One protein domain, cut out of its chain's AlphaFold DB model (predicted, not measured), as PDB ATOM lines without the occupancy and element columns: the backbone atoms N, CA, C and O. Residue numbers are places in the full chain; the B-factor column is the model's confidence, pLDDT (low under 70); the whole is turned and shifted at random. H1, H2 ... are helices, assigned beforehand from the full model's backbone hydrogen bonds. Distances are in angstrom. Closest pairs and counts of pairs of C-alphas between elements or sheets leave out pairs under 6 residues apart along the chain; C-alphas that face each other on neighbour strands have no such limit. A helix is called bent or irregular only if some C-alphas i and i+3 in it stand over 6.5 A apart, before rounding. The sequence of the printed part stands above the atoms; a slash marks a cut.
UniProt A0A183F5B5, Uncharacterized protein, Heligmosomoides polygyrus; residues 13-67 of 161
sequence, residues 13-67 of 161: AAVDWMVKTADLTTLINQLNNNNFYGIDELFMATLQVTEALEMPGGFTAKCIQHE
ATOM      1  N   ALA A  13     201.551 217.047 164.703       95.19
ATOM      2  CA  ALA A  13     200.329 216.442 165.226       95.19
ATOM      3  C   ALA A  13     200.457 214.919 165.383       95.19
ATOM      4  O   ALA A  13     200.003 214.374 166.383       95.19
ATOM      5  N   ALA A  14     201.118 214.246 164.434       94.62
ATOM      6  CA  ALA A  14     201.411 212.819 164.532       94.62
ATOM      7  C   ALA A  14     202.280 212.508 165.756       94.62
ATOM      8  O   ALA A  14     201.953 211.615 166.531       94.62
ATOM      9  N   VAL A  15     203.361 213.271 165.953       95.88
ATOM     10  CA  VAL A  15     204.268 213.093 167.096       95.88
ATOM     11  C   VAL A  15     203.549 213.366 168.418       95.88
ATOM     12  O   VAL A  15     203.651 212.566 169.343       95.88
ATOM     13  N   ASP A  16     202.792 214.462 168.509       97.38
ATOM     14  CA  ASP A  16     202.018 214.789 169.709       97.38
ATOM     15  C   ASP A  16     200.995 213.683 170.029       97.38
ATOM     16  O   ASP A  16     200.900 213.266 171.181       97.38
ATOM     17  N   TRP A  17     200.297 213.146 169.021       96.00
ATOM     18  CA  TRP A  17     199.371 212.022 169.188       96.00
ATOM     19  C   TRP A  17     200.084 210.750 169.668       96.00
ATOM     20  O   TRP A  17     199.633 210.132 170.630       96.00
ATOM     21  N   MET A  18     201.223 210.394 169.062       95.19
ATOM     22  CA  MET A  18     201.997 209.201 169.436       95.19
ATOM     23  C   MET A  18     202.504 209.256 170.879       95.19
ATOM     24  O   MET A  18     202.596 208.224 171.531       95.19
ATOM     25  N   VAL A  19     202.876 210.445 171.358       95.19
ATOM     26  CA  VAL A  19     203.512 210.618 172.673       95.19
ATOM     27  C   VAL A  19     202.493 210.870 173.783       95.19
ATOM     28  O   VAL A  19     202.745 210.503 174.928       95.19
ATOM     29  N   LYS A  20     201.370 211.533 173.482       96.50
ATOM     30  CA  LYS A  20     200.435 212.034 174.507       96.50
ATOM     31  C   LYS A  20     199.057 211.387 174.472       96.50
ATOM     32  O   LYS A  20     198.352 211.470 175.472       96.50
ATOM     33  N   THR A  21     198.661 210.798 173.346       95.19
ATOM     34  CA  THR A  21     197.283 210.328 173.137       95.19
ATOM     35  C   THR A  21     197.215 208.816 172.984       95.19
ATOM     36  O   THR A  21     196.389 208.176 173.627       95.19
ATOM     37  N   ALA A  22     198.058 208.238 172.132       93.94
ATOM     38  CA  ALA A  22     198.034 206.813 171.846       93.94
ATOM     39  C   ALA A  22     198.787 206.012 172.913       93.94
ATOM     40  O   ALA A  22     199.961 206.271 173.173       93.94
ATOM     41  N   ASP A  23     198.149 204.981 173.469       94.00
ATOM     42  CA  ASP A  23     198.870 203.951 174.218       94.00
ATOM     43  C   ASP A  23     199.428 202.902 173.248       94.00
ATOM     44  O   ASP A  23     198.740 201.974 172.813       94.00
ATOM     45  N   LEU A  24     200.700 203.069 172.883       91.94
ATOM     46  CA  LEU A  24     201.411 202.168 171.973       91.94
ATOM     47  C   LEU A  24     202.112 201.011 172.703       91.94
ATOM     48  O   LEU A  24     202.782 200.205 172.055       91.94
ATOM     49  N   THR A  25     201.956 200.891 174.027       92.44
ATOM     50  CA  THR A  25     202.683 199.922 174.866       92.44
ATOM     51  C   THR A  25     202.461 198.493 174.395       92.44
ATOM     52  O   THR A  25     203.413 197.738 174.198       92.44
ATOM     53  N   THR A  26     201.204 198.123 174.152       91.06
ATOM     54  CA  THR A  26     200.848 196.775 173.690       91.06
ATOM     55  C   THR A  26     201.494 196.456 172.344       91.06
ATOM     56  O   THR A  26     202.078 195.384 172.188       91.06
ATOM     57  N   LEU A  27     201.448 197.392 171.390       88.00
ATOM     58  CA  LEU A  27     202.046 197.212 170.066       88.00
ATOM     59  C   LEU A  27     203.571 197.074 170.155       88.00
ATOM     60  O   LEU A  27     204.143 196.158 169.569       88.00
ATOM     61  N   ILE A  28     204.230 197.954 170.910       90.12
ATOM     62  CA  ILE A  28     205.687 197.931 171.095       90.12
ATOM     63  C   ILE A  28     206.122 196.614 171.748       90.12
ATOM     64  O   ILE A  28     207.052 195.969 171.268       90.12
ATOM     65  N   ASN A  29     205.415 196.163 172.786       91.44
ATOM     66  CA  ASN A  29     205.712 194.892 173.449       91.44
ATOM     67  C   ASN A  29     205.537 193.699 172.501       91.44
ATOM     68  O   ASN A  29     206.371 192.798 172.491       91.44
ATOM     69  N   GLN A  30     204.494 193.696 171.669       88.12
ATOM     70  CA  GLN A  30     204.289 192.648 170.666       88.12
ATOM     71  C   GLN A  30     205.409 192.607 169.623       88.12
ATOM     72  O   GLN A  30     205.855 191.520 169.256       88.12
ATOM     73  N   LEU A  31     205.878 193.765 169.152       87.31
ATOM     74  CA  LEU A  31     206.986 193.830 168.196       87.31
ATOM     75  C   LEU A  31     208.307 193.376 168.830       87.31
ATOM     76  O   LEU A  31     209.061 192.637 168.199       87.31
ATOM     77  N   ASN A  32     208.553 193.739 170.090       87.44
ATOM     78  CA  ASN A  32     209.786 193.397 170.800       87.44
ATOM     79  C   ASN A  32     209.851 191.930 171.263       87.44
ATOM     80  O   ASN A  32     210.939 191.365 171.335       87.44
ATOM     81  N   ASN A  33     208.715 191.294 171.566       82.44
ATOM     82  CA  ASN A  33     208.690 189.953 172.166       82.44
ATOM     83  C   ASN A  33     209.095 188.815 171.220       82.44
ATOM     84  O   ASN A  33     209.361 187.707 171.680       82.44
ATOM     85  N   ASN A  34     209.131 189.049 169.910       67.31
ATOM     86  CA  ASN A  34     209.161 187.954 168.944       67.31
ATOM     87  C   ASN A  34     210.541 187.648 168.327       67.31
ATOM     88  O   ASN A  34     210.606 186.871 167.378       67.31
ATOM     89  N   ASN A  35     211.644 188.228 168.828       72.38
ATOM     90  CA  ASN A  35     213.002 188.055 168.267       72.38
ATOM     91  C   ASN A  35     213.076 188.225 166.729       72.38
ATOM     92  O   ASN A  35     213.957 187.668 166.071       72.38
ATOM     93  N   PHE A  36     212.148 188.983 166.138       76.75
ATOM     94  CA  PHE A  36     212.126 189.211 164.702       76.75
ATOM     95  C   PHE A  36     213.236 190.187 164.305       76.75
ATOM     96  O   PHE A  36     213.526 191.157 165.004       76.75
ATOM     97  N   TYR A  37     213.861 189.924 163.161       81.31
ATOM     98  CA  TYR A  37     214.826 190.834 162.554       81.31
ATOM     99  C   TYR A  37     214.091 191.975 161.832       81.31
ATOM    100  O   TYR A  37     213.090 191.720 161.164       81.31
ATOM    101  N   GLY A  38     214.588 193.212 161.941       84.00
ATOM    102  CA  GLY A  38     214.038 194.368 161.213       84.00
ATOM    103  C   GLY A  38     212.711 194.912 161.759       84.00
ATOM    104  O   GLY A  38     211.896 195.427 161.000       84.00
ATOM    105  N   ILE A  39     212.447 194.785 163.065       88.62
ATOM    106  CA  ILE A  39     211.208 195.293 163.698       88.62
ATOM    107  C   ILE A  39     211.015 196.809 163.541       88.62
ATOM    108  O   ILE A  39     209.887 197.308 163.514       88.62
ATOM    109  N   ASP A  40     212.113 197.541 163.401       87.44
ATOM    110  CA  ASP A  40     212.170 198.968 163.121       87.44
ATOM    111  C   ASP A  40     211.619 199.326 161.729       87.44
ATOM    112  O   ASP A  40     211.116 200.432 161.537       87.44
ATOM    113  N   GLU A  41     211.592 198.375 160.792       90.50
ATOM    114  CA  GLU A  41     210.946 198.514 159.478       90.50
ATOM    115  C   GLU A  41     209.437 198.206 159.507       90.50
ATOM    116  O   GLU A  41     208.736 198.437 158.520       90.50
ATOM    117  N   LEU A  42     208.907 197.710 160.633       90.50
ATOM    118  CA  LEU A  42     207.494 197.340 160.783       90.50
ATOM    119  C   LEU A  42     206.679 198.398 161.522       90.50
ATOM    120  O   LEU A  42     205.521 198.638 161.169       90.50
ATOM    121  N   PHE A  43     207.256 199.015 162.557       90.94
ATOM    122  CA  PHE A  43     206.514 199.862 163.494       90.94
ATOM    123  C   PHE A  43     205.836 201.048 162.803       90.94
ATOM    124  O   PHE A  43     204.608 201.148 162.807       90.94
ATOM    125  N   MET A  44     206.617 201.915 162.152       91.00
ATOM    126  CA  MET A  44     206.079 203.139 161.551       91.00
ATOM    127  C   MET A  44     205.163 202.854 160.364       91.00
ATOM    128  O   MET A  44     204.110 203.478 160.242       91.00
ATOM    129  N   ALA A  45     205.532 201.890 159.519       89.19
ATOM    130  CA  ALA A  45     204.713 201.487 158.382       89.19
ATOM    131  C   ALA A  45     203.357 200.936 158.844       89.19
ATOM    132  O   ALA A  45     202.320 201.324 158.312       89.19
ATOM    133  N   THR A  46     203.349 200.077 159.868       89.38
ATOM    134  CA  THR A  46     202.112 199.515 160.428       89.38
ATOM    135  C   THR A  46     201.255 200.594 161.076       89.38
ATOM    136  O   THR A  46     200.048 200.629 160.839       89.38
ATOM    137  N   LEU A  47     201.864 201.492 161.851       90.94
ATOM    138  CA  LEU A  47     201.150 202.564 162.536       90.94
ATOM    139  C   LEU A  47     200.447 203.498 161.543       90.94
ATOM    140  O   LEU A  47     199.263 203.780 161.703       90.94
ATOM    141  N   GLN A  48     201.142 203.910 160.479       89.25
ATOM    142  CA  GLN A  48     200.602 204.854 159.501       89.25
ATOM    143  C   GLN A  48     199.422 204.305 158.702       89.25
ATOM    144  O   GLN A  48     198.563 205.088 158.324       89.25
ATOM    145  N   VAL A  49     199.359 202.999 158.428       88.56
ATOM    146  CA  VAL A  49     198.286 202.420 157.593       88.56
ATOM    147  C   VAL A  49     197.120 201.845 158.392       88.56
ATOM    148  O   VAL A  49     196.137 201.383 157.812       88.56
ATOM    149  N   THR A  50     197.221 201.838 159.722       89.00
ATOM    150  CA  THR A  50     196.162 201.316 160.587       89.00
ATOM    151  C   THR A  50     195.093 202.384 160.787       89.00
ATOM    152  O   THR A  50     195.176 203.205 161.696       89.00
ATOM    153  N   GLU A  51     194.059 202.349 159.943       88.25
ATOM    154  CA  GLU A  51     192.961 203.329 159.957       88.25
ATOM    155  C   GLU A  51     192.271 203.433 161.325       88.25
ATOM    156  O   GLU A  51     191.950 204.535 161.752       88.25
ATOM    157  N   ALA A  52     192.131 202.315 162.047       87.50
ATOM    158  CA  ALA A  52     191.502 202.268 163.370       87.50
ATOM    159  C   ALA A  52     192.231 203.085 164.454       87.50
ATOM    160  O   ALA A  52     191.645 203.364 165.495       87.50
ATOM    161  N   LEU A  53     193.502 203.439 164.237       88.25
ATOM    162  CA  LEU A  53     194.263 204.278 165.164       88.25
ATOM    163  C   LEU A  53     194.089 205.773 164.876       88.25
ATOM    164  O   LEU A  53     194.484 206.586 165.702       88.25
ATOM    165  N   GLU A  54     193.527 206.142 163.720       88.88
ATOM    166  CA  GLU A  54     193.259 207.535 163.335       88.88
ATOM    167  C   GLU A  54     194.470 208.476 163.515       88.88
ATOM    168  O   GLU A  54     194.330 209.661 163.818       88.88
ATOM    169  N   MET A  55     195.682 207.948 163.309       91.88
ATOM    170  CA  MET A  55     196.922 208.710 163.442       91.88
ATOM    171  C   MET A  55     196.884 209.950 162.526       91.88
ATOM    172  O   MET A  55     196.625 209.813 161.324       91.88
ATOM    173  N   PRO A  56     197.189 211.161 163.032       91.75
ATOM    174  CA  PRO A  56     197.253 212.356 162.198       91.75
ATOM    175  C   PRO A  56     198.269 212.204 161.060       91.75
ATOM    176  O   PRO A  56     199.427 211.867 161.287       91.75
ATOM    177  N   GLY A  57     197.845 212.466 159.822       87.50
ATOM    178  CA  GLY A  57     198.676 212.221 158.634       87.50
ATOM    179  C   GLY A  57     198.843 210.737 158.274       87.50
ATOM    180  O   GLY A  57     199.687 210.410 157.447       87.50
ATOM    181  N   GLY A  58     198.052 209.847 158.880       86.94
ATOM    182  CA  GLY A  58     197.990 208.432 158.537       86.94
ATOM    183  C   GLY A  58     197.429 208.183 157.135       86.94
ATOM    184  O   GLY A  58     196.654 208.964 156.569       86.94
ATOM    185  N   PHE A  59     197.809 207.046 156.574       84.56
ATOM    186  CA  PHE A  59     197.466 206.592 155.238       84.56
ATOM    187  C   PHE A  59     196.501 205.393 155.271       84.56
ATOM    188  O   PHE A  59     196.172 204.874 156.333       84.56
ATOM    189  N   THR A  60     195.984 204.979 154.114       81.44
ATOM    190  CA  THR A  60     195.052 203.844 154.013       81.44
ATOM    191  C   THR A  60     195.791 202.532 153.754       81.44
ATOM    192  O   THR A  60     196.728 202.476 152.954       81.44
ATOM    193  N   ALA A  61     195.328 201.440 154.367       80.38
ATOM    194  CA  ALA A  61     195.822 200.096 154.069       80.38
ATOM    195  C   ALA A  61     195.383 199.579 152.684       80.38
ATOM    196  O   ALA A  61     195.950 198.604 152.189       80.38
ATOM    197  N   LYS A  62     194.409 200.226 152.026       79.75
ATOM    198  CA  LYS A  62     193.871 199.786 150.725       79.75
ATOM    199  C   LYS A  62     194.936 199.692 149.632       79.75
ATOM    200  O   LYS A  62     194.854 198.806 148.788       79.75
ATOM    201  N   CYS A  63     195.949 200.561 149.640       71.81
ATOM    202  CA  CYS A  63     197.038 200.502 148.657       71.81
ATOM    203  C   CYS A  63     197.944 199.278 148.856       71.81
ATOM    204  O   CYS A  63     198.393 198.688 147.877       71.81
ATOM    205  N   ILE A  64     198.153 198.852 150.108       70.75
ATOM    206  CA  ILE A  64     198.929 197.644 150.426       70.75
ATOM    207  C   ILE A  64     198.169 196.389 149.989       70.75
ATOM    208  O   ILE A  64     198.771 195.451 149.480       70.75
ATOM    209  N   GLN A  65     196.841 196.384 150.137       66.69
ATOM    210  CA  GLN A  65     195.989 195.255 149.740       66.69
ATOM    211  C   GLN A  65     196.011 194.975 148.228       66.69
ATOM    212  O   GLN A  65     195.707 193.860 147.822       66.69
ATOM    213  N   HIS A  66     196.393 195.960 147.410       70.19
ATOM    214  CA  HIS A  66     196.513 195.831 145.953       70.19
ATOM    215  C   HIS A  66     197.974 195.736 145.480       70.19
ATOM    216  O   HIS A  66     198.267 196.096 144.342       70.19
ATOM    217  N   GLU A  67     198.903 195.336 146.360       68.12
ATOM    218  CA  GLU A  67     200.340 195.173 146.059       68.12
ATOM    219  C   GLU A  67     200.998 196.417 145.425       68.12
ATOM    220  O   GLU A  67     202.023 196.343 144.746       68.12
TER     221      GLU A  67
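What this domain is: This is residues 13 to 67 of the 161 residues of an uncharacterized protein of Heligmosomoides polygyrus (UniProt A0A183F5B5). Four short helices, none touching another, are strung along a flat, winding chain. H3, the longest, is in the middle; H2 comes down to a free-standing loop, residues 33 to 38, from which H3 folds back, while H1 and H4 are set off at opposite ends. The link of residues 50 to 61 swings out from H3 toward H1 before turning back to H4. The printed part has 55 residues with four named helices, in the order H1, H2, H3, H4, and no named strand; the class is all helix. It is only just compact, close to loose, with a radius of gyration of the C-alphas of 12.0 A, and spans 33 by 29 by 15 A.

Where its parts are: H3, residues 40 to 49, is 15.3 A long from first to last C-alpha, from (212.170, 198.968, 163.121) to (198.286, 202.420, 157.593). It is irregular: C-alphas 41 and 44 are 7.0 A apart. H2, residues 25 to 32, measures 10.5 A. H1, residues 13 to 20, measures 10.3 A and begins with C-alpha 13 at (200.329, 216.442, 165.226). H4, residues 62 to 65, measures 5.1 A.

How they stand to each other: H3 and H2 are close but not clearly touching; their closest C-alphas, those of Phe 43 and Leu 31, are 7.7 A apart. They run opposite ways at a steep tilt of 41 degrees. H1 is apart from H2, H3 and H4, and H4 is apart from H2 and H3. In H1 and H2 every O i to N i+4 pair is within hydrogen-bond range, in H3 4 of 6 are, and H4 is too short for such a pair.

The domain as a whole: The C-alphas farthest apart, those of Lys 20 and Glu 67, are 33.1 A apart. The printed part has no cut. The link H1 to H2 is tight, H2 to H3 short, and H3 to H4 long, with 12 residues. Mean pLDDT of the printed part is 86.9; residues 34, 65 and 67 are under 70.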